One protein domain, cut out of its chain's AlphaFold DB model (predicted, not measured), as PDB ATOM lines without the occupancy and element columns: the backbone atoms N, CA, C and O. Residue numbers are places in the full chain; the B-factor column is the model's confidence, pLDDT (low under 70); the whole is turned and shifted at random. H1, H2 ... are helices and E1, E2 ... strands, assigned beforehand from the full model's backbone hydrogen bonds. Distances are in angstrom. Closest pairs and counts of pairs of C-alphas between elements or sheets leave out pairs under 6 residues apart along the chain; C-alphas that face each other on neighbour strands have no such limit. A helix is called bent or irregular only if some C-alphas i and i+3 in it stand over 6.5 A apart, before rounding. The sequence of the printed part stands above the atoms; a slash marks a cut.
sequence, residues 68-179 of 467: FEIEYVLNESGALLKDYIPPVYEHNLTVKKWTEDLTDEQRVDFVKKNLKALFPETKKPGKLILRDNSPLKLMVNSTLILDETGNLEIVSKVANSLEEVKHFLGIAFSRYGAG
ATOM      1  N   PHE A  68     -28.876  -9.463 -62.060       94.31
ATOM      2  CA  PHE A  68     -29.869 -10.346 -61.489       94.31
ATOM      3  C   PHE A  68     -29.912 -10.221 -59.973       94.31
ATOM      4  O   PHE A  68     -28.937  -9.848 -59.318       94.31
ATOM      5  N   GLU A  69     -31.058 -10.604 -59.443       93.81
ATOM      6  CA  GLU A  69     -31.291 -10.843 -58.032       93.81
ATOM      7  C   GLU A  69     -31.841 -12.261 -57.883       93.81
ATOM      8  O   GLU A  69     -32.598 -12.728 -58.740       93.81
ATOM      9  N   ILE A  70     -31.435 -12.968 -56.830       94.38
ATOM     10  CA  ILE A  70     -32.020 -14.256 -56.463       94.38
ATOM     11  C   ILE A  70     -32.392 -14.221 -54.989       94.38
ATOM     12  O   ILE A  70     -31.514 -14.111 -54.135       94.38
ATOM     13  N   GLU A  71     -33.676 -14.383 -54.702       94.25
ATOM     14  CA  GLU A  71     -34.191 -14.514 -53.344       94.25
ATOM     15  C   GLU A  71     -34.307 -16.003 -52.977       94.25
ATOM     16  O   GLU A  71     -34.901 -16.810 -53.708       94.25
ATOM     17  N   TYR A  72     -33.775 -16.368 -51.815       94.62
ATOM     18  CA  TYR A  72     -33.947 -17.679 -51.199       94.62
ATOM     19  C   TYR A  72     -34.710 -17.520 -49.892       94.62
ATOM     20  O   TYR A  72     -34.286 -16.787 -48.995       94.62
ATOM     21  N   VAL A  73     -35.809 -18.262 -49.751       93.69
ATOM     22  CA  VAL A  73     -36.472 -18.401 -48.452       93.69
ATOM     23  C   VAL A  73     -35.449 -18.950 -47.469       93.69
ATOM     24  O   VAL A  73     -34.737 -19.902 -47.788       93.69
ATOM     25  N   LEU A  74     -35.373 -18.380 -46.265       92.50
ATOM     26  CA  LEU A  74     -34.334 -18.737 -45.294       92.50
ATOM     27  C   LEU A  74     -34.264 -20.254 -45.030       92.50
ATOM     28  O   LEU A  74     -33.175 -20.808 -44.921       92.50
ATOM     29  N   ASN A  75     -35.405 -20.947 -45.018       91.69
ATOM     30  CA  ASN A  75     -35.468 -22.406 -44.857       91.69
ATOM     31  C   ASN A  75     -34.886 -23.201 -46.040       91.69
ATOM     32  O   ASN A  75     -34.458 -24.331 -45.849       91.69
ATOM     33  N   GLU A  76     -34.862 -22.626 -47.241       89.88
ATOM     34  CA  GLU A  76     -34.315 -23.231 -48.465       89.88
ATOM     35  C   GLU A  76     -32.849 -22.812 -48.705       89.88
ATOM     36  O   GLU A  76     -32.236 -23.215 -49.688       89.88
ATOM     37  N   SER A  77     -32.265 -21.998 -47.818       93.81
ATOM     38  CA  SER A  77     -30.968 -21.343 -48.044       93.81
ATOM     39  C   SER A  77     -29.748 -22.119 -47.534       93.81
ATOM     40  O   SER A  77     -28.627 -21.631 -47.650       93.81
ATOM     41  N   GLY A  78     -29.909 -23.322 -46.977       93.06
ATOM     42  CA  GLY A  78     -28.798 -24.064 -46.365       93.06
ATOM     43  C   GLY A  78     -27.607 -24.289 -47.308       93.06
ATOM     44  O   GLY A  78     -26.466 -23.982 -46.948       93.06
ATOM     45  N   ALA A  79     -27.884 -24.694 -48.551       93.06
ATOM     46  CA  ALA A  79     -26.866 -24.865 -49.586       93.06
ATOM     47  C   ALA A  79     -26.166 -23.544 -49.954       93.06
ATOM     48  O   ALA A  79     -24.949 -23.522 -50.148       93.06
ATOM     49  N   LEU A  80     -26.910 -22.431 -50.004       95.06
ATOM     50  CA  LEU A  80     -26.364 -21.083 -50.208       95.06
ATOM     51  C   LEU A  80     -25.416 -20.695 -49.063       95.06
ATOM     52  O   LEU A  80     -24.294 -20.240 -49.292       95.06
ATOM     53  N   LEU A  81     -25.848 -20.923 -47.823       95.25
ATOM     54  CA  LEU A  81     -25.104 -20.583 -46.613       95.25
ATOM     55  C   LEU A  81     -23.774 -21.333 -46.499       95.25
ATOM     56  O   LEU A  81     -22.873 -20.867 -45.812       95.25
ATOM     57  N   LYS A  82     -23.581 -22.448 -47.209       93.12
ATOM     58  CA  LYS A  82     -22.272 -23.117 -47.290       93.12
ATOM     59  C   LYS A  82     -21.182 -22.229 -47.908       93.12
ATOM     60  O   LYS A  82     -20.011 -22.360 -47.544       93.12
ATOM     61  N   ASP A  83     -21.553 -21.327 -48.816       93.56
ATOM     62  CA  ASP A  83     -20.615 -20.413 -49.472       93.56
ATOM     63  C   ASP A  83     -20.604 -19.005 -48.869       93.56
ATOM     64  O   ASP A  83     -19.664 -18.258 -49.137       93.56
ATOM     65  N   TYR A  84     -21.589 -18.654 -48.039       95.19
ATOM     66  CA  TYR A  84     -21.649 -17.379 -47.321       95.19
ATOM     67  C   TYR A  84     -21.425 -17.594 -45.824       95.19
ATOM     68  O   TYR A  84     -22.305 -18.059 -45.101       95.19
ATOM     69  N   ILE A  85     -20.222 -17.264 -45.358       93.81
ATOM     70  CA  ILE A  85     -19.766 -17.543 -43.998       93.81
ATOM     71  C   ILE A  85     -20.087 -16.379 -43.047       93.81
ATOM     72  O   ILE A  85     -19.912 -15.218 -43.422       93.81
ATOM     73  N   PRO A  86     -20.527 -16.647 -41.806       93.44
ATOM     74  CA  PRO A  86     -20.620 -15.619 -40.773       93.44
ATOM     75  C   PRO A  86     -19.220 -15.185 -40.312       93.44
ATOM     76  O   PRO A  86     -18.234 -15.850 -40.641       93.44
ATOM     77  N   PRO A  87     -19.106 -14.116 -39.505       89.38
ATOM     78  CA  PRO A  87     -17.860 -13.779 -38.822       89.38
ATOM     79  C   PRO A  87     -17.516 -14.875 -37.797       89.38
ATOM     80  O   PRO A  87     -17.838 -14.788 -36.617       89.38
ATOM     81  N   VAL A  88     -16.896 -15.964 -38.264       81.56
ATOM     82  CA  VAL A  88     -16.763 -17.224 -37.514       81.56
ATOM     83  C   VAL A  88     -16.052 -17.061 -36.165       81.56
ATOM     84  O   VAL A  88     -16.444 -17.708 -35.195       81.56
ATOM     85  N   TYR A  89     -15.083 -16.146 -36.066       76.94
ATOM     86  CA  TYR A  89     -14.376 -15.838 -34.818       76.94
ATOM     87  C   TYR A  89     -15.282 -15.210 -33.754       76.94
ATOM     88  O   TYR A  89     -15.166 -15.558 -32.583       76.94
ATOM     89  N   GLU A  90     -16.234 -14.359 -34.149       82.94
ATOM     90  CA  GLU A  90     -17.208 -13.738 -33.233       82.94
ATOM     91  C   GLU A  90     -18.186 -14.770 -32.641       82.94
ATOM     92  O   GLU A  90     -18.879 -14.496 -31.665       82.94
ATOM     93  N   HIS A  91     -18.230 -15.978 -33.213       80.88
ATOM     94  CA  HIS A  91     -19.189 -17.025 -32.873       80.88
ATOM     95  C   HIS A  91     -18.543 -18.359 -32.464       80.88
ATOM     96  O   HIS A  91     -19.239 -19.374 -32.405       80.88
ATOM     97  N   ASN A  92     -17.235 -18.389 -32.174       84.38
ATOM     98  CA  ASN A  92     -16.495 -19.616 -31.834       84.38
ATOM     99  C   ASN A  92     -16.668 -20.742 -32.880       84.38
ATOM    100  O   ASN A  92     -16.802 -21.928 -32.556       84.38
ATOM    101  N   LEU A  93     -16.698 -20.362 -34.157       87.44
ATOM    102  CA  LEU A  93     -16.763 -21.257 -35.308       87.44
ATOM    103  C   LEU A  93     -15.430 -21.240 -36.064       87.44
ATOM    104  O   LEU A  93     -14.654 -20.290 -35.996       87.44
ATOM    105  N   THR A  94     -15.178 -22.294 -36.835       91.06
ATOM    106  CA  THR A  94     -14.131 -22.308 -37.863       91.06
ATOM    107  C   THR A  94     -14.788 -22.387 -39.235       91.06
ATOM    108  O   THR A  94     -15.926 -22.848 -39.354       91.06
ATOM    109  N   VAL A  95     -14.070 -21.974 -40.286       90.19
ATOM    110  CA  VAL A  95     -14.557 -22.130 -41.669       90.19
ATOM    111  C   VAL A  95     -14.867 -23.597 -41.951       90.19
ATOM    112  O   VAL A  95     -15.960 -23.890 -42.417       90.19
ATOM    113  N   LYS A  96     -13.963 -24.514 -41.579       93.12
ATOM    114  CA  LYS A  96     -14.170 -25.959 -41.728       93.12
ATOM    115  C   LYS A  96     -15.461 -26.416 -41.051       93.12
ATOM    116  O   LYS A  96     -16.303 -27.024 -41.703       93.12
ATOM    117  N   LYS A  97     -15.659 -26.045 -39.780       93.00
ATOM    118  CA  LYS A  97     -16.875 -26.399 -39.042       93.00
ATOM    119  C   LYS A  97     -18.119 -25.912 -39.766       93.00
ATOM    120  O   LYS A  97     -19.058 -26.672 -39.965       93.00
ATOM    121  N   TRP A  98     -18.108 -24.662 -40.220       94.25
ATOM    122  CA  TRP A  98     -19.224 -24.102 -40.967       94.25
ATOM    123  C   TRP A  98     -19.482 -24.829 -42.288       94.25
ATOM    124  O   TRP A  98     -20.628 -25.131 -42.604       94.25
ATOM    125  N   THR A  99     -18.448 -25.104 -43.083       91.31
ATOM    126  CA  THR A  99     -18.601 -25.568 -44.468       91.31
ATOM    127  C   THR A  99     -18.690 -27.084 -44.616       91.31
ATOM    128  O   THR A  99     -19.228 -27.553 -45.618       91.31
ATOM    129  N   GLU A 100     -18.149 -27.839 -43.661       92.44
ATOM    130  CA  GLU A 100     -18.013 -29.301 -43.729       92.44
ATOM    131  C   GLU A 100     -18.777 -30.005 -42.608       92.44
ATOM    132  O   GLU A 100     -19.477 -30.972 -42.892       92.44
ATOM    133  N   ASP A 101     -18.694 -29.508 -41.369       94.62
ATOM    134  CA  ASP A 101     -19.236 -30.236 -40.212       94.62
ATOM    135  C   ASP A 101     -20.726 -29.944 -39.965       94.62
ATOM    136  O   ASP A 101     -21.451 -30.806 -39.470       94.62
ATOM    137  N   LEU A 102     -21.196 -28.729 -40.280       95.25
ATOM    138  CA  LEU A 102     -22.607 -28.365 -40.121       95.25
ATOM    139  C   LEU A 102     -23.473 -28.887 -41.275       95.25
ATOM    140  O   LEU A 102     -23.084 -28.824 -42.446       95.25
ATOM    141  N   THR A 103     -24.691 -29.321 -40.958       96.06
ATOM    142  CA  THR A 103     -25.733 -29.568 -41.963       96.06
ATOM    143  C   THR A 103     -26.346 -28.257 -42.459       96.06
ATOM    144  O   THR A 103     -26.150 -27.185 -41.876       96.06
ATOM    145  N   ASP A 104     -27.111 -28.338 -43.543       95.19
ATOM    146  CA  ASP A 104     -27.846 -27.202 -44.097       95.19
ATOM    147  C   ASP A 104     -28.852 -26.632 -43.087       95.19
ATOM    148  O   ASP A 104     -28.900 -25.419 -42.878       95.19
ATOM    149  N   GLU A 105     -29.567 -27.498 -42.366       96.44
ATOM    150  CA  GLU A 105     -30.504 -27.113 -41.307       96.44
ATOM    151  C   GLU A 105     -29.785 -26.395 -40.163       96.44
ATOM    152  O   GLU A 105     -30.251 -25.364 -39.682       96.44
ATOM    153  N   GLN A 106     -28.609 -26.885 -39.762       96.50
ATOM    154  CA  GLN A 106     -27.824 -26.266 -38.694       96.50
ATOM    155  C   GLN A 106     -27.313 -24.871 -39.078       96.50
ATOM    156  O   GLN A 106     -27.290 -23.976 -38.227       96.50
ATOM    157  N   ARG A 107     -26.935 -24.651 -40.346       96.62
ATOM    158  CA  ARG A 107     -26.574 -23.312 -40.851       96.62
ATOM    159  C   ARG A 107     -27.773 -22.373 -40.822       96.62
ATOM    160  O   ARG A 107     -27.655 -21.250 -40.332       96.62
ATOM    161  N   VAL A 108     -28.928 -22.833 -41.301       96.56
ATOM    162  CA  VAL A 108     -30.173 -22.054 -41.290       96.56
ATOM    163  C   VAL A 108     -30.570 -21.679 -39.862       96.56
ATOM    164  O   VAL A 108     -30.854 -20.512 -39.586       96.56
ATOM    165  N   ASP A 109     -30.541 -22.632 -38.933       96.62
ATOM    166  CA  ASP A 109     -30.872 -22.394 -37.528       96.62
ATOM    167  C   ASP A 109     -29.896 -21.430 -36.858       96.62
ATOM    168  O   ASP A 109     -30.311 -20.581 -36.062       96.62
ATOM    169  N   PHE A 110     -28.607 -21.516 -37.192       95.94
ATOM    170  CA  PHE A 110     -27.627 -20.536 -36.744       95.94
ATOM    171  C   PHE A 110     -27.988 -19.128 -37.234       95.94
ATOM    172  O   PHE A 110     -28.008 -18.196 -36.426       95.94
ATOM    173  N   VAL A 111     -28.311 -18.962 -38.522       95.62
ATOM    174  CA  VAL A 111     -28.683 -17.652 -39.081       95.62
ATOM    175  C   VAL A 111     -29.953 -17.118 -38.427       95.62
ATOM    176  O   VAL A 111     -29.969 -15.966 -38.008       95.62
ATOM    177  N   LYS A 112     -30.985 -17.950 -38.237       95.31
ATOM    178  CA  LYS A 112     -32.218 -17.561 -37.529       95.31
ATOM    179  C   LYS A 112     -31.942 -17.061 -36.112       95.31
ATOM    180  O   LYS A 112     -32.456 -16.018 -35.717       95.31
ATOM    181  N   LYS A 113     -31.111 -17.783 -35.352       95.50
ATOM    182  CA  LYS A 113     -30.755 -17.423 -33.969       95.50
ATOM    183  C   LYS A 113     -29.938 -16.133 -33.886       95.50
ATOM    184  O   LYS A 113     -30.033 -15.424 -32.890       95.50
ATOM    185  N   ASN A 114     -29.174 -15.815 -34.929       95.00
ATOM    186  CA  ASN A 114     -28.283 -14.656 -34.977       95.00
ATOM    187  C   ASN A 114     -28.759 -13.569 -35.955       95.00
ATOM    188  O   ASN A 114     -27.976 -12.692 -36.317       95.00
ATOM    189  N   LEU A 115     -30.031 -13.594 -36.376       93.75
ATOM    190  CA  LEU A 115     -30.521 -12.797 -37.506       93.75
ATOM    191  C   LEU A 115     -30.245 -11.299 -37.332       93.75
ATOM    192  O   LEU A 115     -29.678 -10.682 -38.222       93.75
ATOM    193  N   LYS A 116     -30.539 -10.739 -36.150       92.56
ATOM    194  CA  LYS A 116     -30.292  -9.317 -35.836       92.56
ATOM    195  C   LYS A 116     -28.806  -8.943 -35.815       92.56
ATOM    196  O   LYS A 116     -28.457  -7.812 -36.122       92.56
ATOM    197  N   ALA A 117     -27.933  -9.872 -35.423       93.31
ATOM    198  CA  ALA A 117     -26.492  -9.627 -35.382       93.31
ATOM    199  C   ALA A 117     -25.869  -9.691 -36.785       93.31
ATOM    200  O   ALA A 117     -24.958  -8.922 -37.095       93.31
ATOM    201  N   LEU A 118     -26.376 -10.598 -37.626       94.00
ATOM    202  CA  LEU A 118     -25.943 -10.785 -39.010       94.00
ATOM    203  C   LEU A 118     -26.545  -9.737 -39.957       94.00
ATOM    204  O   LEU A 118     -25.886  -9.345 -40.917       94.00
ATOM    205  N   PHE A 119     -27.761  -9.274 -39.672       95.31
ATOM    206  CA  PHE A 119     -28.534  -8.316 -40.462       95.31
ATOM    207  C   PHE A 119     -29.169  -7.275 -39.524       95.31
ATOM    208  O   PHE A 119     -30.338  -7.403 -39.155       95.31
ATOM    209  N   PRO A 120     -28.400  -6.261 -39.085       91.38
ATOM    210  CA  PRO A 120     -28.909  -5.230 -38.178       91.38
ATOM    211  C   PRO A 120     -29.987  -4.351 -38.829       91.38
ATOM    212  O   PRO A 120     -30.870  -3.850 -38.137       91.38
ATOM    213  N   GLU A 121     -29.935  -4.202 -40.153       89.81
ATOM    214  CA  GLU A 121     -30.900  -3.463 -40.964       89.81
ATOM    215  C   GLU A 121     -31.347  -4.328 -42.150       89.81
ATOM    216  O   GLU A 121     -30.521  -4.970 -42.805       89.81
ATOM    217  N   THR A 122     -32.648  -4.338 -42.446       85.94
ATOM    218  CA  THR A 122     -33.182  -4.975 -43.659       85.94
ATOM    219  C   THR A 122     -32.817  -4.157 -44.899       85.94
ATOM    220  O   THR A 122     -32.560  -2.954 -44.818       85.94
ATOM    221  N   LYS A 123     -32.775  -4.807 -46.071       84.75
ATOM    222  CA  LYS A 123     -32.386  -4.197 -47.361       84.75
ATOM    223  C   LYS A 123     -30.968  -3.600 -47.374       84.75
ATOM    224  O   LYS A 123     -30.642  -2.767 -48.225       84.75
ATOM    225  N   LYS A 124     -30.113  -4.008 -46.434       89.44
ATOM    226  CA  LYS A 124     -28.699  -3.627 -46.360       89.44
ATOM    227  C   LYS A 124     -27.802  -4.867 -46.422       89.44
ATOM    228  O   LYS A 124     -28.234  -5.946 -46.013       89.44
ATOM    229  N   PRO A 125     -26.559  -4.719 -46.922       93.00
ATOM    230  CA  PRO A 125     -25.536  -5.751 -46.816       93.00
ATOM    231  C   PRO A 125     -25.407  -6.279 -45.385       93.00
ATOM    232  O   PRO A 125     -25.187  -5.509 -44.449       93.00
ATOM    233  N   GLY A 126     -25.551  -7.591 -45.223       93.69
ATOM    234  CA  GLY A 126     -25.334  -8.273 -43.956       93.69
ATOM    235  C   GLY A 126     -23.871  -8.641 -43.716       93.69
ATOM    236  O   GLY A 126     -22.971  -8.308 -44.486       93.69
ATOM    237  N   LYS A 127     -23.645  -9.397 -42.641       95.19
ATOM    238  CA  LYS A 127     -22.320  -9.890 -42.230       95.19
ATOM    239  C   LYS A 127     -21.965 -11.279 -42.766       95.19
ATOM    240  O   LYS A 127     -20.891 -11.787 -42.457       95.19
ATOM    241  N   LEU A 128     -22.857 -11.920 -43.522       94.50
ATOM    242  CA  LEU A 128     -22.557 -13.188 -44.189       94.50
ATOM    243  C   LEU A 128     -21.729 -12.910 -45.448       94.50
ATOM    244  O   LEU A 128     -22.247 -12.316 -46.393       94.50
ATOM    245  N   ILE A 129     -20.462 -13.331 -45.451       93.69
ATOM    246  CA  ILE A 129     -19.483 -13.014 -46.495       93.69
ATOM    247  C   ILE A 129     -19.269 -14.206 -47.426       93.69
ATOM    248  O   ILE A 129     -19.031 -15.326 -46.980       93.69
ATOM    249  N   LEU A 130     -19.300 -13.965 -48.730       94.69
ATOM    250  CA  LEU A 130     -19.003 -14.954 -49.751       94.69
ATOM    251  C   LEU A 130     -17.546 -15.418 -49.653       94.69
ATOM    252  O   LEU A 130     -16.618 -14.609 -49.624       94.69
ATOM    253  N   ARG A 131     -17.335 -16.732 -49.682       93.19
ATOM    254  CA  ARG A 131     -16.000 -17.333 -49.696       93.19
ATOM    255  C   ARG A 131     -15.206 -16.959 -50.944       93.19
ATOM    256  O   ARG A 131     -15.725 -16.935 -52.060       93.19
ATOM    257  N   ASP A 132     -13.898 -16.813 -50.758       87.75
ATOM    258  CA  ASP A 132     -12.977 -16.403 -51.817       87.75
ATOM    259  C   ASP A 132     -12.903 -17.352 -53.014       87.75
ATOM    260  O   ASP A 132     -12.609 -16.912 -54.122       87.75
ATOM    261  N   ASN A 133     -13.172 -18.635 -52.792       88.06
ATOM    262  CA  ASN A 133     -13.146 -19.677 -53.812       88.06
ATOM    263  C   ASN A 133     -14.526 -19.962 -54.428       88.06
ATOM    264  O   ASN A 133     -14.663 -20.938 -55.166       88.06
ATOM    265  N   SER A 134     -15.553 -19.162 -54.117       90.12
ATOM    266  CA  SER A 134     -16.861 -19.343 -54.742       90.12
ATOM    267  C   SER A 134     -16.788 -19.026 -56.239       90.12
ATOM    268  O   SER A 134     -16.288 -17.958 -56.609       90.12
ATOM    269  N   PRO A 135     -17.355 -19.882 -57.110       88.94
ATOM    270  CA  PRO A 135     -17.426 -19.600 -58.539       88.94
ATOM    271  C   PRO A 135     -18.267 -18.354 -58.850       88.94
ATOM    272  O   PRO A 135     -18.123 -17.794 -59.926       88.94
ATOM    273  N   LEU A 136     -19.111 -17.880 -57.924       89.12
ATOM    274  CA  LEU A 136     -19.929 -16.680 -58.118       89.12
ATOM    275  C   LEU A 136     -19.197 -15.368 -57.801       89.12
ATOM    276  O   LEU A 136     -19.695 -14.303 -58.159       89.12
ATOM    277  N   LYS A 137     -18.022 -15.410 -57.155       89.50
ATOM    278  CA  LYS A 137     -17.327 -14.226 -56.607       89.50
ATOM    279  C   LYS A 137     -17.073 -13.111 -57.624       89.50
ATOM    280  O   LYS A 137     -17.048 -11.926 -57.275       89.50
ATOM    281  N   LEU A 138     -16.879 -13.481 -58.886       87.06
ATOM    282  CA  LEU A 138     -16.661 -12.514 -59.956       87.06
ATOM    283  C   LEU A 138     -17.920 -11.688 -60.241       87.06
ATOM    284  O   LEU A 138     -17.789 -10.487 -60.459       87.06
ATOM    285  N   MET A 139     -19.111 -12.278 -60.108       89.44
ATOM    286  CA  MET A 139     -20.370 -11.688 -60.564       89.44
ATOM    287  C   MET A 139     -21.334 -11.275 -59.455       89.44
ATOM    288  O   MET A 139     -22.242 -10.506 -59.725       89.44
ATOM    289  N   VAL A 140     -21.183 -11.736 -58.215       90.94
ATOM    290  CA  VAL A 140     -22.111 -11.366 -57.129       90.94
ATOM    291  C   VAL A 140     -21.440 -10.504 -56.073       90.94
ATOM    292  O   VAL A 140     -20.212 -10.495 -55.939       90.94
ATOM    293  N   ASN A 141     -22.252  -9.748 -55.338       89.19
ATOM    294  CA  ASN A 141     -21.775  -9.022 -54.173       89.19
ATOM    295  C   ASN A 141     -21.223  -9.997 -53.131       89.19
ATOM    296  O   ASN A 141     -21.693 -11.122 -52.982       89.19
ATOM    297  N   SER A 142     -20.220  -9.551 -52.379       91.56
ATOM    298  CA  SER A 142     -19.577 -10.384 -51.363       91.56
ATOM    299  C   SER A 142     -20.467 -10.652 -50.153       91.56
ATOM    300  O   SER A 142     -20.045 -11.381 -49.271       91.56
ATOM    301  N   THR A 143     -21.657 -10.064 -50.069       93.94
ATOM    302  CA  THR A 143     -22.545 -10.159 -48.909       93.94
ATOM    303  C   THR A 143     -23.971 -10.456 -49.335       93.94
ATOM    304  O   THR A 143     -24.427  -9.915 -50.342       93.94
ATOM    305  N   LEU A 144     -24.688 -11.231 -48.524       94.56
ATOM    306  CA  LEU A 144     -26.138 -11.376 -48.665       94.56
ATOM    307  C   LEU A 144     -26.868 -10.147 -48.122       94.56
ATOM    308  O   LEU A 144     -26.367  -9.458 -47.229       94.56
ATOM    309  N   ILE A 145     -28.071  -9.915 -48.634       94.69
ATOM    310  CA  ILE A 145     -29.036  -8.956 -48.088       94.69
ATOM    311  C   ILE A 145     -30.196  -9.750 -47.481       94.69
ATOM    312  O   ILE A 145     -30.552 -10.810 -47.990       94.69
ATOM    313  N   LEU A 146     -30.752  -9.264 -46.371       93.50
ATOM    314  CA  LEU A 146     -32.012  -9.767 -45.827       93.50
ATOM    315  C   LEU A 146     -33.127  -8.804 -46.229       93.50
ATOM    316  O   LEU A 146     -33.083  -7.620 -45.870       93.50
ATOM    317  N   ASP A 147     -34.105  -9.299 -46.974       88.88
ATOM    318  CA  ASP A 147     -35.242  -8.499 -47.421       88.88
ATOM    319  C   ASP A 147     -36.252  -8.249 -46.278       88.88
ATOM    320  O   ASP A 147     -36.096  -8.706 -45.143       88.88
ATOM    321  N   GLU A 148     -37.316  -7.500 -46.560       82.94
ATOM    322  CA  GLU A 148     -38.381  -7.234 -45.575       82.94
ATOM    323  C   GLU A 148     -39.267  -8.451 -45.277       82.94
ATOM    324  O   GLU A 148     -40.030  -8.432 -44.311       82.94
ATOM    325  N   THR A 149     -39.187  -9.500 -46.094       83.31
ATOM    326  CA  THR A 149     -39.961 -10.736 -45.945       83.31
ATOM    327  C   THR A 149     -39.173 -11.854 -45.252       83.31
ATOM    328  O   THR A 149     -39.742 -12.895 -44.919       83.31
ATOM    329  N   GLY A 150     -37.893 -11.617 -44.950       88.31
ATOM    330  CA  GLY A 150     -36.984 -12.561 -44.304       88.31
ATOM    331  C   GLY A 150     -36.244 -13.495 -45.270       88.31
ATOM    332  O   GLY A 150     -35.666 -14.486 -44.817       88.31
ATOM    333  N   ASN A 151     -36.253 -13.211 -46.572       93.38
ATOM    334  CA  ASN A 151     -35.491 -13.941 -47.581       93.38
ATOM    335  C   ASN A 151     -34.052 -13.429 -47.666       93.38
ATOM    336  O   ASN A 151     -33.773 -12.249 -47.452       93.38
ATOM    337  N   LEU A 152     -33.140 -14.337 -48.012       95.56
ATOM    338  CA  LEU A 152     -31.753 -14.009 -48.314       95.56
ATOM    339  C   LEU A 152     -31.602 -13.730 -49.806       95.56
ATOM    340  O   LEU A 152     -31.929 -14.579 -50.634       95.56
ATOM    341  N   GLU A 153     -31.062 -12.565 -50.136       94.56
ATOM    342  CA  GLU A 153     -30.892 -12.101 -51.507       94.56
ATOM    343  C   GLU A 153     -29.425 -12.164 -51.937       94.56
ATOM    344  O   GLU A 153     -28.525 -11.650 -51.260       94.56
ATOM    345  N   ILE A 154     -29.197 -12.758 -53.106       94.00
ATOM    346  CA  ILE A 154     -27.972 -12.586 -53.885       94.00
ATOM    347  C   ILE A 154     -28.234 -11.480 -54.896       94.00
ATOM    348  O   ILE A 154     -29.090 -11.638 -55.762       94.00
ATOM    349  N   VAL A 155     -27.446 -10.410 -54.841       92.50
ATOM    350  CA  VAL A 155     -27.485  -9.337 -55.841       92.50
ATOM    351  C   VAL A 155     -26.223  -9.395 -56.687       92.50
ATOM    352  O   VAL A 155     -25.103  -9.464 -56.162       92.50
ATOM    353  N   SER A 156     -26.397  -9.391 -58.006       93.69
ATOM    354  CA  SER A 156     -25.278  -9.396 -58.934       93.69
ATOM    355  C   SER A 156     -24.605  -8.025 -59.036       93.69
ATOM    356  O   SER A 156     -25.215  -6.971 -58.857       93.69
ATOM    357  N   LYS A 157     -23.332  -8.042 -59.415       91.19
ATOM    358  CA  LYS A 157     -22.663  -6.926 -60.076       91.19
ATOM    359  C   LYS A 157     -23.259  -6.738 -61.473       91.19
ATOM    360  O   LYS A 157     -24.056  -7.549 -61.951       91.19
ATOM    361  N   VAL A 158     -22.865  -5.653 -62.124       90.38
ATOM    362  CA  VAL A 158     -23.281  -5.355 -63.493       90.38
ATOM    363  C   VAL A 158     -22.483  -6.215 -64.471       90.38
ATOM    364  O   VAL A 158     -21.255  -6.211 -64.425       90.38
ATOM    365  N   ALA A 159     -23.186  -6.914 -65.360       90.50
ATOM    366  CA  ALA A 159     -22.614  -7.615 -66.502       90.50
ATOM    367  C   ALA A 159     -22.850  -6.842 -67.797       90.50
ATOM    368  O   ALA A 159     -23.861  -6.159 -67.972       90.50
ATOM    369  N   ASN A 160     -21.938  -7.045 -68.738       87.69
ATOM    370  CA  ASN A 160     -21.968  -6.436 -70.067       87.69
ATOM    371  C   ASN A 160     -22.487  -7.400 -71.150       87.69
ATOM    372  O   ASN A 160     -22.543  -7.057 -72.329       87.69
ATOM    373  N   SER A 161     -22.876  -8.622 -70.772       87.62
ATOM    374  CA  SER A 161     -23.539  -9.567 -71.673       87.62
ATOM    375  C   SER A 161     -24.596 -10.396 -70.952       87.62
ATOM    376  O   SER A 161     -24.493 -10.673 -69.753       87.62
ATOM    377  N   LEU A 162     -25.621 -10.814 -71.694       89.44
ATOM    378  CA  LEU A 162     -26.656 -11.688 -71.155       89.44
ATOM    379  C   LEU A 162     -26.124 -13.114 -70.955       89.44
ATOM    380  O   LEU A 162     -26.570 -13.823 -70.059       89.44
ATOM    381  N   GLU A 163     -25.154 -13.529 -71.765       90.00
ATOM    382  CA  GLU A 163     -24.456 -14.811 -71.685       90.00
ATOM    383  C   GLU A 163     -23.725 -14.963 -70.349       90.00
ATOM    384  O   GLU A 163     -23.796 -16.022 -69.725       90.00
ATOM    385  N   GLU A 164     -23.090 -13.891 -69.873       90.19
ATOM    386  CA  GLU A 164     -22.464 -13.850 -68.552       90.19
ATOM    387  C   GLU A 164     -23.507 -14.062 -67.445       90.19
ATOM    388  O   GLU A 164     -23.357 -14.955 -66.608       90.19
ATOM    389  N   VAL A 165     -24.625 -13.331 -67.489       92.81
ATOM    390  CA  VAL A 165     -25.734 -13.511 -66.535       92.81
ATOM    391  C   VAL A 165     -26.303 -14.933 -66.587       92.81
ATOM    392  O   VAL A 165     -26.516 -15.543 -65.539       92.81
ATOM    393  N   LYS A 166     -26.499 -15.498 -67.786       93.62
ATOM    394  CA  LYS A 166     -26.939 -16.890 -67.985       93.62
ATOM    395  C   LYS A 166     -25.998 -17.886 -67.329       93.62
ATOM    396  O   LYS A 166     -26.461 -18.794 -66.639       93.62
ATOM    397  N   HIS A 167     -24.694 -17.712 -67.527       93.00
ATOM    398  CA  HIS A 167     -23.678 -18.580 -66.949       93.00
ATOM    399  C   HIS A 167     -23.737 -18.569 -65.414       93.00
ATOM    400  O   HIS A 167     -23.861 -19.628 -64.795       93.00
ATOM    401  N   PHE A 168     -23.733 -17.385 -64.795       93.81
ATOM    402  CA  PHE A 168     -23.725 -17.266 -63.335       93.81
ATOM    403  C   PHE A 168     -25.047 -17.683 -62.681       93.81
ATOM    404  O   PHE A 168     -25.021 -18.338 -61.637       93.81
ATOM    405  N   LEU A 169     -26.197 -17.397 -63.300       93.56
ATOM    406  CA  LEU A 169     -27.484 -17.918 -62.829       93.56
ATOM    407  C   LEU A 169     -27.559 -19.442 -62.936       93.56
ATOM    408  O   LEU A 169     -28.070 -20.088 -62.024       93.56
ATOM    409  N   GLY A 170     -27.007 -20.025 -64.006       93.81
ATOM    410  CA  GLY A 170     -26.882 -21.475 -64.150       93.81
ATOM    411  C   GLY A 170     -26.054 -22.098 -63.024       93.81
ATOM    412  O   GLY A 170     -26.485 -23.081 -62.417       93.81
ATOM    413  N   ILE A 171     -24.915 -21.487 -62.679       94.25
ATOM    414  CA  ILE A 171     -24.099 -21.908 -61.529       94.25
ATOM    415  C   ILE A 171     -24.916 -21.823 -60.238       94.25
ATOM    416  O   ILE A 171     -25.012 -22.824 -59.528       94.25
ATOM    417  N   ALA A 172     -25.540 -20.678 -59.948       94.00
ATOM    418  CA  ALA A 172     -26.306 -20.485 -58.717       94.00
ATOM    419  C   ALA A 172     -27.446 -21.509 -58.576       94.00
ATOM    420  O   ALA A 172     -27.558 -22.162 -57.540       94.00
ATOM    421  N   PHE A 173     -28.236 -21.725 -59.632       94.19
ATOM    422  CA  PHE A 173     -29.347 -22.683 -59.614       94.19
ATOM    423  C   PHE A 173     -28.873 -24.132 -59.481       94.19
ATOM    424  O   PHE A 173     -29.488 -24.910 -58.756       94.19
ATOM    425  N   SER A 174     -27.774 -24.501 -60.148       93.81
ATOM    426  CA  SER A 174     -27.208 -25.853 -60.037       93.81
ATOM    427  C   SER A 174     -26.644 -26.147 -58.645       93.81
ATOM    428  O   SER A 174     -26.692 -27.288 -58.191       93.81
ATOM    429  N   ARG A 175     -26.119 -25.124 -57.960       92.94
ATOM    430  CA  ARG A 175     -25.398 -25.273 -56.694       92.94
ATOM    431  C   ARG A 175     -26.283 -25.091 -55.465       92.94
ATOM    432  O   ARG A 175     -26.076 -25.787 -54.477       92.94
ATOM    433  N   TYR A 176     -27.235 -24.163 -55.517       92.50
ATOM    434  CA  TYR A 176     -28.077 -23.793 -54.374       92.50
ATOM    435  C   TYR A 176     -29.550 -24.166 -54.564       92.50
ATOM    436  O   TYR A 176     -30.358 -23.943 -53.669       92.50
ATOM    437  N   GLY A 177     -29.914 -24.716 -55.723       91.75
ATOM    438  CA  GLY A 177     -31.305 -24.931 -56.099       91.75
ATOM    439  C   GLY A 177     -31.974 -23.666 -56.640       91.75
ATOM    440  O   GLY A 177     -31.391 -22.580 -56.713       91.75
ATOM    441  N   ALA A 178     -33.227 -23.830 -57.065       90.25
ATOM    442  CA  ALA A 178     -33.991 -22.765 -57.699       90.25
ATOM    443  C   ALA A 178     -34.492 -21.739 -56.668       90.25
ATOM    444  O   ALA A 178     -35.457 -22.001 -55.944       90.25
ATOM    445  N   GLY A 179     -33.862 -20.565 -56.653       90.75
ATOM    446  CA  GLY A 179     -34.360 -19.375 -55.964       90.75
ATOM    447  C   GLY A 179     -35.349 -18.577 -56.821       90.75
ATOM    448  O   GLY A 179     -35.529 -18.841 -58.014       90.75
TER     449      GLY A 179
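AT A GLANCE: This is residues 68 to 179 of the 467 residues of an uncharacterized protein of Proteobacteria bacterium SG_bin7 (UniProt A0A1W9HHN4). A strongly twisted sheet of four short strands stands between two helical ends: the one long helix, H6, lies toward one end of the longest axis, beside E1, and a loose group of short helices, H2 to H5, lies toward the other. The small helix H1 sits between these ends and touches both H4 and H6, while a long loop, residues 131 to 142, folds back from E2 to E3. The printed part has 112 residues with six named helices and four named strands, in the order E1 H1 H2 H3 H4 H5 E2 E3 E4 H6, and its class is mixed, helices and strands. The sheet's order is E1 - E4 - E3 - E2, all antiparallel. The whole is compact, with a radius of gyration of the C-alphas of 13.4 A and spans of 41 by 29 by 21 A.

IN THESE COORDINATES: E1, residues 68 to 72, begins at C-alpha 68 at (-29.869, -10.346, -61.489) and is 13.3 A long from first to last C-alpha. H1, residues 78 to 81, and H2, residues 88 to 91, have four residues each. H3, residues 95 to 101, measures 9.5 A; it is neither bent nor irregular, but only just: C-alphas 98 and 101 are 6.2 A apart. H4, residues 104 to 113, measures 14.4 A and ends at C-alpha 113 at (-30.755, -17.423, -33.969). H5 is residues 115 to 118. E2, residues 125 to 130, is 11.7 A long; E3, residues 143 to 146, is 10.0 A; E4, residues 152 to 155, is 9.8 A. H6, residues 162 to 176, is 20.7 A long and ends at C-alpha 176 at (-28.077, -23.793, -54.374).

HOW THE PARTS SIT: E2, E3 and E4 form a meander, each strand the antiparallel neighbour of the one before; E2 and E3 are a hairpin, and so are E3 and E4. Between E3 and E2, N 126 and O 144 are 2.9 A apart, within hydrogen-bond range. Between E4 and E3, N 153 and O 145 are 2.8 A apart. The pairing is staggered: E3 pairs with E2 over residues 143 to 145 and with E4 over residues 145 to 146. The edge strand E1 is antiparallel to E4 at 168 degrees, with N 72 and O 152 2.8 A apart. Residues 84 to 85 pair with residues 129 to 130 of E2, antiparallel. H6 only grazes the sheet, with its residues 165 to 176; the closest C-alphas of E1 and H6, those of Phe 68 and Val 165, are 7.3 A apart. H6 touches H1 with residues 175 to 176 alone, closest at the C-alphas of Ala 79 and Tyr 176, 5.1 A. H1 also only grazes the sheet, with residues 78 to 81, and touches H4, closest at the C-alphas of Gly 78 and Asp 104, 4.0 A. H5 is on the sheet at a height of 8.8 A, only just over E2, on which 3 of its C-alphas fall. H3 and H4 are close but not clearly touching, at a steep tilt of 51 degrees, opposite ways; the C-alphas of Trp 98 and Arg 107 are 7.4 A apart. H2 and H3 are close but not clearly touching, at the C-alphas of Val 88 and Val 95, 6.8 A. H4 and H6 are apart. In H3, H4 and H6 every O i to N i+4 pair is within hydrogen-bond range; H1, H2 and H5 are too short for such a pair, and each has one O i to N i+3 pair, within range.

THE WHOLE: The two C-alphas farthest apart are those of Asn 92 and Ser 161, 41.7 A. The printed part has no cut. The link from E2 to E3, 12 residues, is long. The mean pLDDT of the printed part is 91.9, and no printed residue is under 70.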